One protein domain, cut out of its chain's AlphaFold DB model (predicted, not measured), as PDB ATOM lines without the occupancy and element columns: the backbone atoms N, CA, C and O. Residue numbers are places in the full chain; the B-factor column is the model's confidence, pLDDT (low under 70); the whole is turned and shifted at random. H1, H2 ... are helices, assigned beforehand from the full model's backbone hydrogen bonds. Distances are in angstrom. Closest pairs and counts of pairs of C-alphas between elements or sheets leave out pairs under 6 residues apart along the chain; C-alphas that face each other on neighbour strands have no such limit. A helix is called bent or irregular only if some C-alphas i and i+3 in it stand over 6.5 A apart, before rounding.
ATOM      1  N   ASN A  51      11.143  19.515  23.967       88.38
ATOM      2  CA  ASN A  51      11.113  18.881  25.282       88.38
ATOM      3  C   ASN A  51      10.947  17.353  25.220       88.38
ATOM      4  O   ASN A  51      11.622  16.674  25.998       88.38
ATOM      5  N   PRO A  52      10.143  16.759  24.310       85.62
ATOM      6  CA  PRO A  52      10.100  15.305  24.169       85.62
ATOM      7  C   PRO A  52      11.459  14.719  23.785       85.62
ATOM      8  O   PRO A  52      11.905  13.758  24.408       85.62
ATOM      9  N   ALA A  53      12.157  15.312  22.814       86.38
ATOM     10  CA  ALA A  53      13.464  14.812  22.397       86.38
ATOM     11  C   ALA A  53      14.520  15.005  23.497       86.38
ATOM     12  O   ALA A  53      15.355  14.127  23.720       86.38
ATOM     13  N   GLU A  54      14.463  16.120  24.233       87.44
ATOM     14  CA  GLU A  54      15.298  16.335  25.415       87.44
ATOM     15  C   GLU A  54      15.017  15.299  26.508       87.44
ATOM     16  O   GLU A  54      15.949  14.764  27.104       87.44
ATOM     17  N   ASN A  55      13.749  14.972  26.759       87.44
ATOM     18  CA  ASN A  55      13.366  13.927  27.706       87.44
ATOM     19  C   ASN A  55      13.892  12.555  27.289       87.44
ATOM     20  O   ASN A  55      14.425  11.842  28.135       87.44
ATOM     21  N   VAL A  56      13.826  12.216  26.002       84.56
ATOM     22  CA  VAL A  56      14.357  10.950  25.472       84.56
ATOM     23  C   VAL A  56      15.885  10.883  25.604       84.56
ATOM     24  O   VAL A  56      16.442   9.840  25.944       84.56
ATOM     25  N   ILE A  57      16.607  11.992  25.395       84.19
ATOM     26  CA  ILE A  57      18.076  11.990  25.503       84.19
ATOM     27  C   ILE A  57      18.587  12.151  26.946       84.19
ATOM     28  O   ILE A  57      19.707  11.725  27.242       84.19
ATOM     29  N   ARG A  58      17.800  12.730  27.864       85.06
ATOM     30  CA  ARG A  58      18.187  12.990  29.267       85.06
ATOM     31  C   ARG A  58      18.777  11.754  29.969       85.06
ATOM     32  O   ARG A  58      19.900  11.875  30.465       85.06
ATOM     33  N   PRO A  59      18.135  10.566  29.972       80.62
ATOM     34  CA  PRO A  59      18.687   9.362  30.599       80.62
ATOM     35  C   PRO A  59      20.080   8.996  30.078       80.62
ATOM     36  O   PRO A  59      20.954   8.618  30.852       80.62
ATOM     37  N   ASN A  60      20.323   9.196  28.781       76.88
ATOM     38  CA  ASN A  60      21.612   8.923  28.144       76.88
ATOM     39  C   ASN A  60      22.696   9.925  28.543       76.88
ATOM     40  O   ASN A  60      23.869   9.574  28.679       76.88
ATOM     41  N   VAL A  61      22.334  11.197  28.701       80.81
ATOM     42  CA  VAL A  61      23.260  12.239  29.166       80.81
ATOM     43  C   VAL A  61      23.653  11.989  30.621       80.81
ATOM     44  O   VAL A  61      24.841  12.014  30.938       80.81
ATOM     45  N   PHE A  62      22.687  11.678  31.489       80.06
ATOM     46  CA  PHE A  62      22.960  11.351  32.891       80.06
ATOM     47  C   PHE A  62      23.708  10.020  33.048       80.06
ATOM     48  O   PHE A  62      24.658   9.932  33.826       80.06
ATOM     49  N   GLY A  63      23.330   9.002  32.275       76.56
ATOM     50  CA  GLY A  63      23.913   7.665  32.321       76.56
ATOM     51  C   GLY A  63      25.390   7.629  31.936       76.56
ATOM     52  O   GLY A  63      26.182   7.002  32.632       76.56
ATOM     53  N   ARG A  64      25.812   8.385  30.913       71.00
ATOM     54  CA  ARG A  64      27.219   8.431  30.459       71.00
ATOM     55  C   ARG A  64      28.222   8.871  31.529       71.00
ATOM     56  O   ARG A  64      29.389   8.500  31.442       71.00
ATOM     57  N   LYS A  65      27.787   9.631  32.541       70.00
ATOM     58  CA  LYS A  65      28.630  10.008  33.688       70.00
ATOM     59  C   LYS A  65      28.815   8.857  34.692       70.00
ATOM     60  O   LYS A  65      29.805   8.846  35.414       70.00
ATOM     61  N   ASN A  66      27.885   7.900  34.720       69.56
ATOM     62  CA  ASN A  66      27.802   6.831  35.719       69.56
ATOM     63  C   ASN A  66      28.079   5.423  35.156       69.56
ATOM     64  O   ASN A  66      28.344   4.503  35.924       69.56
ATOM     65  N   TRP A  67      28.008   5.220  33.837       77.75
ATOM     66  CA  TRP A  67      28.243   3.916  33.219       77.75
ATOM     67  C   TRP A  67      29.735   3.616  33.105       77.75
ATOM     68  O   TRP A  67      30.476   4.299  32.384       77.75
ATOM     69  N   LEU A  68      30.152   2.546  33.783       65.88
ATOM     70  CA  LEU A  68      31.466   1.933  33.622       65.88
ATOM     71  C   LEU A  68      31.709   1.663  32.127       65.88
ATOM     72  O   LEU A  68      30.840   1.135  31.440       65.88
ATOM     73  N   PHE A  69      32.888   2.050  31.635       64.50
ATOM     74  CA  PHE A  69      33.363   1.868  30.252       64.50
ATOM     75  C   PHE A  69      32.904   2.884  29.189       64.50
ATOM     76  O   PHE A  69      33.255   2.725  28.029       64.50
ATOM     77  N   SER A  70      32.261   4.004  29.536       65.44
ATOM     78  CA  SER A  70      31.812   5.016  28.547       65.44
ATOM     79  C   SER A  70      32.906   5.915  27.932       65.44
ATOM     80  O   SER A  70      32.585   6.855  27.211       65.44
ATOM     81  N   ALA A  71      34.186   5.669  28.232       71.62
ATOM     82  CA  ALA A  71      35.303   6.553  27.871       71.62
ATOM     83  C   ALA A  71      36.067   6.145  26.595       71.62
ATOM     84  O   ALA A  71      36.906   6.906  26.122       71.62
ATOM     85  N   SER A  72      35.804   4.957  26.040       84.94
ATOM     86  CA  SER A  72      36.441   4.463  24.809       84.94
ATOM     87  C   SER A  72      35.423   4.315  23.676       84.94
ATOM     88  O   SER A  72      34.228   4.167  23.926       84.94
ATOM     89  N   GLU A  73      35.880   4.307  22.419       85.06
ATOM     90  CA  GLU A  73      34.995   4.093  21.261       85.06
ATOM     91  C   GLU A  73      34.261   2.742  21.344       85.06
ATOM     92  O   GLU A  73      33.062   2.660  21.083       85.06
ATOM     93  N   ALA A  74      34.961   1.689  21.780       84.88
ATOM     94  CA  ALA A  74      34.369   0.371  21.994       84.88
ATOM     95  C   ALA A  74      33.261   0.408  23.059       84.88
ATOM     96  O   ALA A  74      32.193  -0.173  22.867       84.88
ATOM     97  N   GLY A  75      33.479   1.143  24.150       82.19
ATOM     98  CA  GLY A  75      32.477   1.334  25.190       82.19
ATOM     99  C   GLY A  75      31.294   2.197  24.753       82.19
ATOM    100  O   GLY A  75      30.153   1.895  25.096       82.19
ATOM    101  N   ALA A  76      31.526   3.214  23.919       81.69
ATOM    102  CA  ALA A  76      30.456   3.990  23.297       81.69
ATOM    103  C   ALA A  76      29.576   3.114  22.390       81.69
ATOM    104  O   ALA A  76      28.350   3.204  22.463       81.69
ATOM    105  N   ARG A  77      30.182   2.222  21.589       84.25
ATOM    106  CA  ARG A  77      29.442   1.253  20.761       84.25
ATOM    107  C   ARG A  77      28.649   0.261  21.610       84.25
ATOM    108  O   ARG A  77      27.475   0.041  21.329       84.25
ATOM    109  N   ALA A  78      29.253  -0.301  22.657       84.38
ATOM    110  CA  ALA A  78      28.565  -1.221  23.563       84.38
ATOM    111  C   ALA A  78      27.366  -0.549  24.256       84.38
ATOM    112  O   ALA A  78      26.272  -1.106  24.269       84.38
ATOM    113  N   ASN A  79      27.539   0.683  24.748       80.75
ATOM    114  CA  ASN A  79      26.448   1.468  25.327       80.75
ATOM    115  C   ASN A  79      25.341   1.755  24.310       80.75
ATOM    116  O   ASN A  79      24.170   1.596  24.637       80.75
ATOM    117  N   ALA A  80      25.686   2.140  23.077       83.50
ATOM    118  CA  ALA A  80      24.700   2.391  22.030       83.50
ATOM    119  C   ALA A  80      23.845   1.148  21.730       83.50
ATOM    120  O   ALA A  80      22.628   1.267  21.589       83.50
ATOM    121  N   ILE A  81      24.453  -0.044  21.694       86.19
ATOM    122  CA  ILE A  81      23.733  -1.314  21.516       86.19
ATOM    123  C   ILE A  81      22.805  -1.582  22.707       86.19
ATOM    124  O   ILE A  81      21.614  -1.812  22.504       86.19
ATOM    125  N   SER A  82      23.320  -1.506  23.938       83.06
ATOM    126  CA  SER A  82      22.532  -1.750  25.155       83.06
ATOM    127  C   SER A  82      21.333  -0.808  25.271       83.06
ATOM    128  O   SER A  82      20.233  -1.241  25.604       83.06
ATOM    129  N   LEU A  83      21.524   0.471  24.946       81.94
ATOM    130  CA  LEU A  83      20.460   1.471  24.950       81.94
ATOM    131  C   LEU A  83      19.429   1.248  23.854       81.94
ATOM    132  O   LEU A  83      18.239   1.371  24.114       81.94
ATOM    133  N   SER A  84      19.869   0.885  22.649       83.62
ATOM    134  CA  SER A  84      18.951   0.561  21.553       83.62
ATOM    135  C   SER A  84      18.050  -0.616  21.931       83.62
ATOM    136  O   SER A  84      16.845  -0.594  21.676       83.62
ATOM    137  N   LEU A  85      18.619  -1.625  22.599       85.69
ATOM    138  CA  LEU A  85      17.871  -2.779  23.088       85.69
ATOM    139  C   LEU A  85      16.883  -2.393  24.199       85.69
ATOM    140  O   LEU A  85      15.744  -2.848  24.175       85.69
ATOM    141  N   ALA A  86      17.296  -1.539  25.139       81.75
ATOM    142  CA  ALA A  86      16.449  -1.072  26.237       81.75
ATOM    143  C   ALA A  86      15.303  -0.151  25.778       81.75
ATOM    144  O   ALA A  86      14.247  -0.148  26.402       81.75
ATOM    145  N   GLU A  87      15.491   0.610  24.697       80.75
ATOM    146  CA  GLU A  87      14.487   1.554  24.187       80.75
ATOM    147  C   GLU A  87      13.433   0.889  23.288       80.75
ATOM    148  O   GLU A  87      12.306   1.371  23.180       80.75
ATOM    149  N   THR A  88      13.764  -0.249  22.668       80.12
ATOM    150  CA  THR A  88      12.854  -0.962  21.754       80.12
ATOM    151  C   THR A  88      11.497  -1.310  22.406       80.12
ATOM    152  O   THR A  88      10.467  -1.028  21.789       80.12
ATOM    153  N   PRO A  89      11.436  -1.842  23.645       77.50
ATOM    154  CA  PRO A  89      10.171  -2.092  24.342       77.50
ATOM    155  C   PRO A  89       9.387  -0.812  24.667       77.50
ATOM    156  O   PRO A  89       8.175  -0.776  24.455       77.50
ATOM    157  N   ASN A  90      10.068   0.254  25.108       70.12
ATOM    158  CA  ASN A  90       9.437   1.535  25.458       70.12
ATOM    159  C   ASN A  90       8.735   2.161  24.244       70.12
ATOM    160  O   ASN A  90       7.624   2.686  24.343       70.12
ATOM    161  N   TYR A  91       9.369   2.072  23.072       70.50
ATOM    162  CA  TYR A  91       8.792   2.556  21.824       70.50
ATOM    163  C   TYR A  91       7.526   1.774  21.437       70.50
ATOM    164  O   TYR A  91       6.506   2.382  21.103       70.50
ATOM    165  N   MET A  92       7.559   0.442  21.543       69.06
ATOM    166  CA  MET A  92       6.404  -0.424  21.263       69.06
ATOM    167  C   MET A  92       5.213  -0.132  22.187       69.06
ATOM    168  O   MET A  92       4.071  -0.080  21.728       69.06
ATOM    169  N   GLU A  93       5.471   0.118  23.470       68.38
ATOM    170  CA  GLU A  93       4.443   0.478  24.449       68.38
ATOM    171  C   GLU A  93       3.837   1.862  24.151       68.38
ATOM    172  O   GLU A  93       2.619   2.034  24.172       68.38
ATOM    173  N   SER A  94       4.664   2.834  23.747       66.19
ATOM    174  CA  SER A  94       4.204   4.182  23.383       66.19
ATOM    175  C   SER A  94       3.283   4.223  22.153       66.19
ATOM    176  O   SER A  94       2.387   5.066  22.092       66.19
ATOM    177  N   ILE A  95       3.476   3.315  21.188       61.06
ATOM    178  CA  ILE A  95       2.601   3.173  20.012       61.06
ATOM    179  C   ILE A  95       1.269   2.544  20.423       61.06
ATOM    180  O   ILE A  95       0.213   3.023  20.013       61.06
ATOM    181  N   SER A  96       1.316   1.512  21.270       57.28
ATOM    182  CA  SER A  96       0.129   0.817  21.781       57.28
ATOM    183  C   SER A  96      -0.809   1.752  22.555       57.28
ATOM    184  O   SER A  96      -2.021   1.661  22.418       57.28
ATOM    185  N   ILE A  97      -0.260   2.704  23.320       57.19
ATOM    186  CA  ILE A  97      -1.041   3.661  24.128       57.19
ATOM    187  C   ILE A  97      -1.607   4.826  23.287       57.19
ATOM    188  O   ILE A  97      -2.548   5.495  23.710       57.19
ATOM    189  N   ARG A  98      -1.038   5.107  22.105       52.81
ATOM    190  CA  ARG A  98      -1.459   6.214  21.220       52.81
ATOM    191  C   ARG A  98      -2.425   5.790  20.100       52.81
ATOM    192  O   ARG A  98      -2.789   6.652  19.299       52.81
ATOM    193  N   THR A  99      -2.814   4.514  20.037       46.31
ATOM    194  CA  THR A  99      -3.774   3.957  19.060       46.31
ATOM    195  C   THR A  99      -5.113   3.690  19.733       46.31
ATOM    196  O   THR A  99      -6.151   3.965  19.093       46.31
TER     197      THR A  99
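Overview. This is residues 51 to 99 of the 99 residues of an uncharacterized protein of Sporosarcina sp. PTS2304 (UniProt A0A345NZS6). A short helix, H1, leads into a long bent one, H2, which folds back so that H1 crosses over its first arm, H2a, with a gap between them; residues 88 to 99 stick out beyond this pair. The 49 printed residues hold two named helices, H1 then H2, and no named strand: all helix. The whole is loose, with a radius of gyration of the C-alphas of 12.8 A, and elongated, spanning 41 by 21 by 13 A.

Along the chain. H1, residues 51 to 66, runs 23.1 A from C-alpha 51 at (11.113, 18.881, 25.282). It has a kink of 25 degrees near residue 58 and is only just irregular: C-alphas 56 and 59 are 6.9 A apart. H2, residues 73 to 97, was assigned as one helix by its hydrogen bonds but is bent, with C-alphas 86 and 89 6.6 A apart. H2a, residues 73 to 86, is 19.9 A long; H2b, residues 89 to 97, ends at (-1.041, 3.661, 24.128).

Arrangement. H1 and H2a are near each other, their closest C-alphas 8.2 A apart. H1 and H2b are apart. H2a and H2b stand at a shallow tilt of 32 degrees, only just short of steep. Every O i to N i+4 pair is within hydrogen-bond range in H2a and H2b, and 8 of 12 are in H1.

Size, cuts and confidence. The C-alphas of Ser 72 and Thr 99, the two farthest apart, are 40.6 A apart. The printed part has no cut, and the link from H1 to H2 is short. The pLDDT is under 70 at residues 66, 68 to 70 and 92 to 99.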